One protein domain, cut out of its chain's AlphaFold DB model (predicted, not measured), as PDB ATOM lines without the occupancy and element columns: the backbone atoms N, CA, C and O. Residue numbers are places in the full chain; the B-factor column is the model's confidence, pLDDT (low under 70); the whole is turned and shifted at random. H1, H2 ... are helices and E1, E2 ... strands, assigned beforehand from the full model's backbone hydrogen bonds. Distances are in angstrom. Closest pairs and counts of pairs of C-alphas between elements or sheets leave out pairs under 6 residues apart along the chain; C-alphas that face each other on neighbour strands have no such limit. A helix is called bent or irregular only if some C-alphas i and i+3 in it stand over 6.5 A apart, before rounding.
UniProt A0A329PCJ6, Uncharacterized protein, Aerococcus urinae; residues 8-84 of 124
ATOM      1  N   ALA A   8      65.273   4.932  -1.498       85.06
ATOM      2  CA  ALA A   8      66.555   5.570  -1.812       85.06
ATOM      3  C   ALA A   8      66.498   6.295  -3.166       85.06
ATOM      4  O   ALA A   8      66.996   7.414  -3.305       85.06
ATOM      5  N   LEU A   9      65.833   5.688  -4.155       87.69
ATOM      6  CA  LEU A   9      65.589   6.327  -5.445       87.69
ATOM      7  C   LEU A   9      64.640   7.524  -5.306       87.69
ATOM      8  O   LEU A   9      64.907   8.578  -5.882       87.69
ATOM      9  N   VAL A  10      63.571   7.396  -4.510       89.69
ATOM     10  CA  VAL A  10      62.664   8.520  -4.219       89.69
ATOM     11  C   VAL A  10      63.440   9.684  -3.600       89.69
ATOM     12  O   VAL A  10      63.296  10.818  -4.057       89.69
ATOM     13  N   GLU A  11      64.315   9.424  -2.628       90.56
ATOM     14  CA  GLU A  11      65.153  10.457  -2.013       90.56
ATOM     15  C   GLU A  11      66.115  11.108  -3.013       90.56
ATOM     16  O   GLU A  11      66.225  12.336  -3.057       90.56
ATOM     17  N   ALA A  12      66.774  10.312  -3.859       92.81
ATOM     18  CA  ALA A  12      67.665  10.832  -4.893       92.81
ATOM     19  C   ALA A  12      66.925  11.765  -5.870       92.81
ATOM     20  O   ALA A  12      67.426  12.848  -6.188       92.81
ATOM     21  N   VAL A  13      65.711  11.392  -6.292       93.44
ATOM     22  CA  VAL A  13      64.846  12.226  -7.145       93.44
ATOM     23  C   VAL A  13      64.450  13.517  -6.421       93.44
ATOM     24  O   VAL A  13      64.588  14.601  -6.991       93.44
ATOM     25  N   HIS A  14      64.021  13.436  -5.158       94.75
ATOM     26  CA  HIS A  14      63.683  14.616  -4.347       94.75
ATOM     27  C   HIS A  14      64.859  15.586  -4.234       94.75
ATOM     28  O   HIS A  14      64.701  16.781  -4.475       94.75
ATOM     29  N   ARG A  15      66.062  15.078  -3.943       94.44
ATOM     30  CA  ARG A  15      67.279  15.895  -3.821       94.44
ATOM     31  C   ARG A  15      67.695  16.528  -5.148       94.44
ATOM     32  O   ARG A  15      68.210  17.644  -5.158       94.44
ATOM     33  N   ARG A  16      67.474  15.826  -6.264       95.69
ATOM     34  CA  ARG A  16      67.849  16.282  -7.609       95.69
ATOM     35  C   ARG A  16      66.971  17.417  -8.127       95.69
ATOM     36  O   ARG A  16      67.485  18.276  -8.848       95.69
ATOM     37  N   PHE A  17      65.678  17.389  -7.811       95.50
ATOM     38  CA  PHE A  17      64.699  18.324  -8.372       95.50
ATOM     39  C   PHE A  17      64.211  19.378  -7.372       95.50
ATOM     40  O   PHE A  17      63.940  20.496  -7.805       95.50
ATOM     41  N   ARG A  18      64.174  19.076  -6.065       92.44
ATOM     42  CA  ARG A  18      63.702  19.976  -4.995       92.44
ATOM     43  C   ARG A  18      62.395  20.675  -5.389       92.44
ATOM     44  O   ARG A  18      61.425  19.996  -5.710       92.44
ATOM     45  N   GLU A  19      62.407  22.002  -5.450       94.50
ATOM     46  CA  GLU A  19      61.275  22.872  -5.793       94.50
ATOM     47  C   GLU A  19      60.734  22.641  -7.211       94.50
ATOM     48  O   GLU A  19      59.569  22.916  -7.482       94.50
ATOM     49  N   ASN A  20      61.549  22.087  -8.114       95.44
ATOM     50  CA  ASN A  20      61.119  21.750  -9.472       95.44
ATOM     51  C   ASN A  20      60.336  20.429  -9.541       95.44
ATOM     52  O   ASN A  20      59.795  20.091 -10.595       95.44
ATOM     53  N   LEU A  21      60.282  19.649  -8.453       94.81
ATOM     54  CA  LEU A  21      59.448  18.455  -8.395       94.81
ATOM     55  C   LEU A  21      58.005  18.872  -8.090       94.81
ATOM     56  O   LEU A  21      57.701  19.336  -7.000       94.81
ATOM     57  N   THR A  22      57.094  18.686  -9.041       93.94
ATOM     58  CA  THR A  22      55.695  19.134  -8.895       93.94
ATOM     59  C   THR A  22      54.810  18.124  -8.167       93.94
ATOM     60  O   THR A  22      53.851  18.495  -7.492       93.94
ATOM     61  N   LEU A  23      55.122  16.833  -8.291       91.88
ATOM     62  CA  LEU A  23      54.345  15.748  -7.709       91.88
ATOM     63  C   LEU A  23      55.266  14.614  -7.270       91.88
ATOM     64  O   LEU A  23      56.038  14.073  -8.062       91.88
ATOM     65  N   SER A  24      55.108  14.183  -6.021       91.44
ATOM     66  CA  SER A  24      55.685  12.937  -5.536       91.44
ATOM     67  C   SER A  24      54.611  12.086  -4.880       91.44
ATOM     68  O   SER A  24      53.971  12.499  -3.915       91.44
ATOM     69  N   CYS A  25      54.401  10.883  -5.402       89.12
ATOM     70  CA  CYS A  25      53.511   9.929  -4.767       89.12
ATOM     71  C   CYS A  25      53.867   8.485  -5.094       89.12
ATOM     72  O   CYS A  25      54.368   8.192  -6.183       89.12
ATOM     73  N   ALA A  26      53.581   7.613  -4.134       85.44
ATOM     74  CA  ALA A  26      53.620   6.169  -4.268       85.44
ATOM     75  C   ALA A  26      52.253   5.652  -4.732       85.44
ATOM     76  O   ALA A  26      51.221   6.080  -4.211       85.44
ATOM     77  N   VAL A  27      52.245   4.741  -5.701       80.38
ATOM     78  CA  VAL A  27      51.057   4.058  -6.219       80.38
ATOM     79  C   VAL A  27      51.189   2.582  -5.909       80.38
ATOM     80  O   VAL A  27      52.109   1.925  -6.385       80.38
ATOM     81  N   GLY A  28      50.239   2.054  -5.141       65.44
ATOM     82  CA  GLY A  28      50.333   0.680  -4.663       65.44
ATOM     83  C   GLY A  28      51.396   0.522  -3.570       65.44
ATOM     84  O   GLY A  28      52.295   1.338  -3.398       65.44
ATOM     85  N   GLY A  29      51.222  -0.506  -2.747       54.44
ATOM     86  CA  GLY A  29      52.137  -0.864  -1.662       54.44
ATOM     87  C   GLY A  29      52.444  -2.353  -1.716       54.44
ATOM     88  O   GLY A  29      52.271  -3.038  -0.717       54.44
ATOM     89  N   THR A  30      52.777  -2.860  -2.906       50.25
ATOM     90  CA  THR A  30      53.039  -4.289  -3.147       50.25
ATOM     91  C   THR A  30      54.342  -4.764  -2.509       50.25
ATOM     92  O   THR A  30      54.445  -5.939  -2.172       50.25
ATOM     93  N   HIS A  31      55.293  -3.866  -2.236       50.34
ATOM     94  CA  HIS A  31      56.350  -4.117  -1.256       50.34
ATOM     95  C   HIS A  31      55.765  -4.014   0.159       50.34
ATOM     96  O   HIS A  31      55.766  -2.952   0.780       50.34
ATOM     97  N   TRP A  32      55.222  -5.125   0.654       51.06
ATOM     98  CA  TRP A  32      54.743  -5.254   2.034       51.06
ATOM     99  C   TRP A  32      55.897  -5.355   3.046       51.06
ATOM    100  O   TRP A  32      55.701  -5.018   4.209       51.06
ATOM    101  N   ASP A  33      57.087  -5.764   2.590       51.34
ATOM    102  CA  ASP A  33      58.257  -6.044   3.438       51.34
ATOM    103  C   ASP A  33      59.274  -4.884   3.523       51.34
ATOM    104  O   ASP A  33      60.248  -4.941   4.268       51.34
ATOM    105  N   ALA A  34      59.069  -3.796   2.772       53.03
ATOM    106  CA  ALA A  34      59.931  -2.616   2.845       53.03
ATOM    107  C   ALA A  34      59.245  -1.496   3.647       53.03
ATOM    108  O   ALA A  34      58.087  -1.159   3.368       53.03
ATOM    109  N   PRO A  35      59.929  -0.860   4.619       55.25
ATOM    110  CA  PRO A  35      59.376   0.296   5.304       55.25
ATOM    111  C   PRO A  35      59.109   1.408   4.286       55.25
ATOM    112  O   PRO A  35      59.989   1.792   3.516       55.25
ATOM    113  N   ARG A  36      57.885   1.949   4.289       60.91
ATOM    114  CA  ARG A  36      57.528   3.106   3.456       60.91
ATOM    115  C   ARG A  36      58.436   4.271   3.836       60.91
ATOM    116  O   ARG A  36      58.259   4.875   4.898       60.91
ATOM    117  N   VAL A  37      59.411   4.574   2.986       62.69
ATOM    118  CA  VAL A  37      60.388   5.621   3.273       62.69
ATOM    119  C   VAL A  37      59.682   6.970   3.239       62.69
ATOM    120  O   VAL A  37      59.190   7.429   2.207       62.69
ATOM    121  N   ARG A  38      59.621   7.615   4.405       64.62
ATOM    122  CA  ARG A  38      59.221   9.016   4.514       64.62
ATOM    123  C   ARG A  38      60.411   9.866   4.096       64.62
ATOM    124  O   ARG A  38      61.230  10.245   4.924       64.62
ATOM    125  N   VAL A  39      60.509  10.133   2.801       73.94
ATOM    126  CA  VAL A  39      61.479  11.087   2.269       73.94
ATOM    127  C   VAL A  39      61.001  12.496   2.610       73.94
ATOM    128  O   VAL A  39      59.901  12.892   2.221       73.94
ATOM    129  N   ASN A  40      61.821  13.237   3.354       80.44
ATOM    130  CA  ASN A  40      61.599  14.647   3.639       80.44
ATOM    131  C   ASN A  40      62.834  15.437   3.204       80.44
ATOM    132  O   ASN A  40      63.830  15.484   3.921       80.44
ATOM    133  N   VAL A  41      62.768  16.017   2.009       87.38
ATOM    134  CA  VAL A  41      63.801  16.902   1.466       87.38
ATOM    135  C   VAL A  41      63.208  18.299   1.384       87.38
ATOM    136  O   VAL A  41      62.127  18.484   0.829       87.38
ATOM    137  N   GLU A  42      63.912  19.281   1.939       89.69
ATOM    138  CA  GLU A  42      63.475  20.674   1.910       89.69
ATOM    139  C   GLU A  42      63.281  21.171   0.469       89.69
ATOM    140  O   GLU A  42      64.059  20.857  -0.437       89.69
ATOM    141  N   GLY A  43      62.189  21.903   0.250       89.19
ATOM    142  CA  GLY A  43      61.778  22.384  -1.068       89.19
ATOM    143  C   GLY A  43      61.119  21.329  -1.967       89.19
ATOM    144  O   GLY A  43      60.485  21.705  -2.945       89.19
ATOM    145  N   ALA A  44      61.202  20.031  -1.657       92.19
ATOM    146  CA  ALA A  44      60.508  18.988  -2.416       92.19
ATOM    147  C   ALA A  44      59.069  18.762  -1.896       92.19
ATOM    148  O   ALA A  44      58.803  18.891  -0.695       92.19
ATOM    149  N   PRO A  45      58.108  18.385  -2.760       92.00
ATOM    150  CA  PRO A  45      56.760  18.037  -2.337       92.00
ATOM    151  C   PRO A  45      56.766  16.747  -1.512       92.00
ATOM    152  O   PRO A  45      57.554  15.828  -1.746       92.00
ATOM    153  N   LYS A  46      55.806  16.632  -0.591       89.62
ATOM    154  CA  LYS A  46      55.616  15.414   0.208       89.62
ATOM    155  C   LYS A  46      55.408  14.196  -0.689       89.62
ATOM    156  O   LYS A  46      54.621  14.242  -1.632       89.62
ATOM    157  N   HIS A  47      56.059  13.090  -0.337       89.25
ATOM    158  CA  HIS A  47      55.840  11.801  -0.979       89.25
ATOM    159  C   HIS A  47      54.528  11.167  -0.481       89.25
ATOM    160  O   HIS A  47      54.494  10.497   0.552       89.25
ATOM    161  N   ASN A  48      53.423  11.439  -1.177       86.19
ATOM    162  CA  ASN A  48      52.078  11.036  -0.750       86.19
ATOM    163  C   ASN A  48      51.722   9.611  -1.195       86.19
ATOM    164  O   ASN A  48      52.127   9.166  -2.261       86.19
ATOM    165  N   PHE A  49      50.895   8.899  -0.432       82.19
ATOM    166  CA  PHE A  49      50.368   7.606  -0.877       82.19
ATOM    167  C   PHE A  49      49.083   7.794  -1.694       82.19
ATOM    168  O   PHE A  49      48.120   8.391  -1.210       82.19
ATOM    169  N   LEU A  50      49.056   7.270  -2.920       82.38
ATOM    170  CA  LEU A  50      47.895   7.286  -3.804       82.38
ATOM    171  C   LEU A  50      47.210   5.915  -3.782       82.38
ATOM    172  O   LEU A  50      47.656   4.954  -4.409       82.38
ATOM    173  N   PHE A  51      46.091   5.840  -3.062       83.81
ATOM    174  CA  PHE A  51      45.219   4.670  -3.063       83.81
ATOM    175  C   PHE A  51      44.141   4.829  -4.139       83.81
ATOM    176  O   PHE A  51      43.181   5.580  -3.961       83.81
ATOM    177  N   VAL A  52      44.319   4.139  -5.270       85.56
ATOM    178  CA  VAL A  52      43.446   4.244  -6.455       85.56
ATOM    179  C   VAL A  52      41.955   4.048  -6.128       85.56
ATOM    180  O   VAL A  52      41.165   4.871  -6.589       85.56
ATOM    181  N   PRO A  53      41.538   3.077  -5.285       85.31
ATOM    182  CA  PRO A  53      40.122   2.911  -4.950       85.31
ATOM    183  C   PRO A  53      39.480   4.153  -4.317       85.31
ATOM    184  O   PRO A  53      38.350   4.494  -4.654       85.31
ATOM    185  N   LEU A  54      40.207   4.889  -3.466       87.44
ATOM    186  CA  LEU A  54      39.689   6.129  -2.877       87.44
ATOM    187  C   LEU A  54      39.522   7.233  -3.931       87.44
ATOM    188  O   LEU A  54      38.593   8.032  -3.852       87.44
ATOM    189  N   GLN A  55      40.402   7.272  -4.934       89.50
ATOM    190  CA  GLN A  55      40.276   8.222  -6.040       89.50
ATOM    191  C   GLN A  55      39.078   7.893  -6.938       89.50
ATOM    192  O   GLN A  55      38.389   8.813  -7.368       89.50
ATOM    193  N   ILE A  56      38.794   6.606  -7.170       90.31
ATOM    194  CA  ILE A  56      37.585   6.156  -7.880       90.31
ATOM    195  C   ILE A  56      36.337   6.580  -7.099       90.31
ATOM    196  O   ILE A  56      35.506   7.291  -7.654       90.31
ATOM    197  N   ALA A  57      36.262   6.267  -5.801       91.50
ATOM    198  CA  ALA A  57      35.120   6.631  -4.957       91.50
ATOM    199  C   ALA A  57      34.873   8.150  -4.914       91.50
ATOM    200  O   ALA A  57      33.735   8.609  -5.013       91.50
ATOM    201  N   LYS A  58      35.943   8.953  -4.830       93.62
ATOM    202  CA  LYS A  58      35.837  10.413  -4.930       93.62
ATOM    203  C   LYS A  58      35.237  10.840  -6.271       93.62
ATOM    204  O   LYS A  58      34.402  11.734  -6.305       93.62
ATOM    205  N   ARG A  59      35.662  10.223  -7.373       96.00
ATOM    206  CA  ARG A  59      35.177  10.568  -8.716       96.00
ATOM    207  C   ARG A  59      33.744  10.124  -8.957       96.00
ATOM    208  O   ARG A  59      33.024  10.856  -9.622       96.00
ATOM    209  N   ASP A  60      33.327   9.010  -8.371       95.00
ATOM    210  CA  ASP A  60      31.918   8.616  -8.360       95.00
ATOM    211  C   ASP A  60      31.057   9.648  -7.615       95.00
ATOM    212  O   ASP A  60      29.974   9.990  -8.082       95.00
ATOM    213  N   ASN A  61      31.550  10.212  -6.505       95.88
ATOM    214  CA  ASN A  61      30.859  11.297  -5.800       95.88
ATOM    215  C   ASN A  61      30.857  12.620  -6.592       95.88
ATOM    216  O   ASN A  61      29.831  13.288  -6.672       95.88
ATOM    217  N   ASP A  62      31.996  13.005  -7.173       97.06
ATOM    218  CA  ASP A  62      32.155  14.288  -7.872       97.06
ATOM    219  C   ASP A  62      31.412  14.321  -9.221       97.06
ATOM    220  O   ASP A  62      30.929  15.374  -9.638       97.06
ATOM    221  N   TRP A  63      31.387  13.201  -9.952       97.25
ATOM    222  CA  TRP A  63      30.943  13.139 -11.355       97.25
ATOM    223  C   TRP A  63      29.701  12.278 -11.579       97.25
ATOM    224  O   TRP A  63      29.175  12.249 -12.691       97.25
ATOM    225  N   GLY A  64      29.230  11.597 -10.538       96.81
ATOM    226  CA  GLY A  64      28.151  10.629 -10.616       96.81
ATOM    227  C   GLY A  64      28.674   9.188 -10.710       96.81
ATOM    228  O   GLY A  64      29.736   8.947 -11.301       96.81
ATOM    229  N   PRO A  65      27.931   8.214 -10.148       95.69
ATOM    230  CA  PRO A  65      28.356   6.819 -10.110       95.69
ATOM    231  C   PRO A  65      28.685   6.262 -11.498       95.69
ATOM    232  O   PRO A  65      27.883   6.365 -12.428       95.69
ATOM    233  N   GLY A  66      29.859   5.645 -11.639       94.81
ATOM    234  CA  GLY A  66      30.257   4.926 -12.852       94.81
ATOM    235  C   GLY A  66      30.801   5.806 -13.982       94.81
ATOM    236  O   GLY A  66      31.335   5.275 -14.958       94.81
ATOM    237  N   GLU A  67      30.756   7.134 -13.857       97.44
ATOM    238  CA  GLU A  67      31.266   8.042 -14.893       97.44
ATOM    239  C   GLU A  67      32.789   7.920 -15.059       97.44
ATOM    240  O   GLU A  67      33.310   7.944 -16.179       97.44
ATOM    241  N   VAL A  68      33.519   7.721 -13.956       96.00
ATOM    242  CA  VAL A  68      34.968   7.471 -13.995       96.00
ATOM    243  C   VAL A  68      35.292   6.190 -14.762       96.00
ATOM    244  O   VAL A  68      36.172   6.204 -15.624       96.00
ATOM    245  N   GLN A  69      34.533   5.117 -14.522       94.38
ATOM    246  CA  GLN A  69      34.706   3.844 -15.213       94.38
ATOM    247  C   GLN A  69      34.378   3.985 -16.699       94.38
ATOM    248  O   GLN A  69      35.153   3.542 -17.542       94.38
ATOM    249  N   ARG A  70      33.272   4.658 -17.040       97.00
ATOM    250  CA  ARG A  70      32.874   4.897 -18.434       97.00
ATOM    251  C   ARG A  70      33.960   5.647 -19.209       97.00
ATOM    252  O   ARG A  70      34.318   5.245 -20.317       97.00
ATOM    253  N   ARG A  71      34.508   6.722 -18.630       96.56
ATOM    254  CA  ARG A  71      35.604   7.493 -19.244       96.56
ATOM    255  C   ARG A  71      36.880   6.670 -19.374       96.56
ATOM    256  O   ARG A  71      37.511   6.722 -20.428       96.56
ATOM    257  N   ALA A  72      37.240   5.915 -18.335       94.56
ATOM    258  CA  ALA A  72      38.410   5.043 -18.348       94.56
ATOM    259  C   ALA A  72      38.301   3.986 -19.456       94.56
ATOM    260  O   ALA A  72      39.224   3.856 -20.250       94.56
ATOM    261  N   GLN A  73      37.154   3.313 -19.583       96.62
ATOM    262  CA  GLN A  73      36.921   2.320 -20.636       96.62
ATOM    263  C   GLN A  73      37.018   2.925 -22.039       96.62
ATOM    264  O   GLN A  73      37.704   2.375 -22.896       96.62
ATOM    265  N   LEU A  74      36.415   4.096 -22.268       97.62
ATOM    266  CA  LEU A  74      36.524   4.784 -23.557       97.62
ATOM    267  C   LEU A  74      37.980   5.140 -23.901       97.62
ATOM    268  O   LEU A  74      38.393   5.006 -25.052       97.62
ATOM    269  N   ALA A  75      38.761   5.603 -22.923       97.00
ATOM    270  CA  ALA A  75      40.181   5.879 -23.119       97.00
ATOM    271  C   ALA A  75      40.972   4.590 -23.399       97.00
ATOM    272  O   ALA A  75      41.768   4.566 -24.336       97.00
ATOM    273  N   SER A  76      40.705   3.511 -22.656       96.00
ATOM    274  CA  SER A  76      41.316   2.197 -22.879       96.00
ATOM    275  C   SER A  76      41.040   1.666 -24.282       96.00
ATOM    276  O   SER A  76      41.960   1.181 -24.928       96.00
ATOM    277  N   MET A  77      39.812   1.816 -24.793       96.81
ATOM    278  CA  MET A  77      39.468   1.430 -26.167       96.81
ATOM    279  C   MET A  77      40.285   2.210 -27.203       96.81
ATOM    280  O   MET A  77      40.823   1.608 -28.125       96.81
ATOM    281  N   LYS A  78      40.437   3.529 -27.027       96.94
ATOM    282  CA  LYS A  78      41.258   4.363 -27.924       96.94
ATOM    283  C   LYS A  78      42.731   3.969 -27.891       96.94
ATOM    284  O   LYS A  78      43.383   3.945 -28.929       96.94
ATOM    285  N   ILE A  79      43.255   3.656 -26.705       95.25
ATOM    286  CA  ILE A  79      44.632   3.176 -26.563       95.25
ATOM    287  C   ILE A  79      44.776   1.829 -27.270       95.25
ATOM    288  O   ILE A  79      45.658   1.698 -28.113       95.25
ATOM    289  N   ALA A  80      43.885   0.871 -26.995       92.69
ATOM    290  CA  ALA A  80      43.880  -0.446 -27.632       92.69
ATOM    291  C   ALA A  80      43.822  -0.352 -29.164       92.69
ATOM    292  O   ALA A  80      44.519  -1.090 -29.855       92.69
ATOM    293  N   GLU A  81      43.040   0.587 -29.696       94.94
ATOM    294  CA  GLU A  81      42.996   0.880 -31.127       94.94
ATOM    295  C   GLU A  81      44.324   1.460 -31.637       94.94
ATOM    296  O   GLU A  81      44.848   0.984 -32.640       94.94
ATOM    297  N   SER A  82      44.911   2.426 -30.923       94.31
ATOM    298  CA  SER A  82      46.175   3.069 -31.321       94.31
ATOM    299  C   SER A  82      47.385   2.130 -31.319       94.31
ATOM    300  O   SER A  82      48.324   2.344 -32.081       94.31
ATOM    301  N   VAL A  83      47.362   1.086 -30.486       91.19
ATOM    302  CA  VAL A  83      48.433   0.079 -30.386       91.19
ATOM    303  C   VAL A  83      48.086  -1.212 -31.130       91.19
ATOM    304  O   VAL A  83      48.835  -2.190 -31.072       91.19
ATOM    305  N   LYS A  84      46.954  -1.253 -31.839       90.19
ATOM    306  CA  LYS A  84      46.538  -2.433 -32.593       90.19
ATOM    307  C   LYS A  84      47.601  -2.787 -33.633       90.19
ATOM    308  O   LYS A  84      47.989  -1.956 -34.446       90.19
TER     309      LYS A  84
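What this domain is: This is residues 8 to 84 of the 124 residues of an uncharacterized protein of Aerococcus urinae (UniProt A0A329PCJ6). A loose chain is laid out round a tiny parallel pair of strands, E1 and E2, with H1 at one end and, at the other, H2 leading out to H3, which meets it at a corner and sticks out as a free arm with residues 70 to 82. Between the strands a long loop swings out, with residues 30 to 35 standing free, and folds back beside H1. The printed part has 77 residues in the order H1, E1, E2, H2, H3, and its class is mostly helix. It is only just loose, close to extended, with a radius of gyration of the C-alphas of 16.8 A and spans of 39 by 31 by 29 A.

Where its parts are: Find C-alpha 8 at (66.555, 5.570, -1.812); from there H1 runs 18.7 A to residue 20, irregular, with C-alphas 16 and 19 9.5 A apart. E1 is residues 25 to 27, and E2 is residues 48 to 50. H2, residues 52 to 63, covers 16.1 A. H3, residues 67 to 82, covers 22.7 A and ends with C-alpha 82 at (46.175, 3.069, -31.321).

How they stand to each other: Look first at E1 and E2, parallel at 28 degrees: N 26 and O 48 are 2.8 A apart, within hydrogen-bond range. H1 is apart from E2, H2 and H3. H2 touches H3 with residues 56 to 60 alone; the closest C-alphas, of Arg 59 and Val 68, are 6.1 A apart. They run opposite ways at a steep tilt of 67 degrees, only just short of about perpendicular. Every O i to N i+4 pair is within hydrogen-bond range in H2 and H3, and 7 of 9 in H1.

The domain as a whole: The C-alphas of Glu 42 and Lys 84, the two farthest apart, are 44.8 A apart. The printed part has no cut. The link from E1 to E2 is long, 20 residues, and within it residues 28 to 38 have pLDDT under 70.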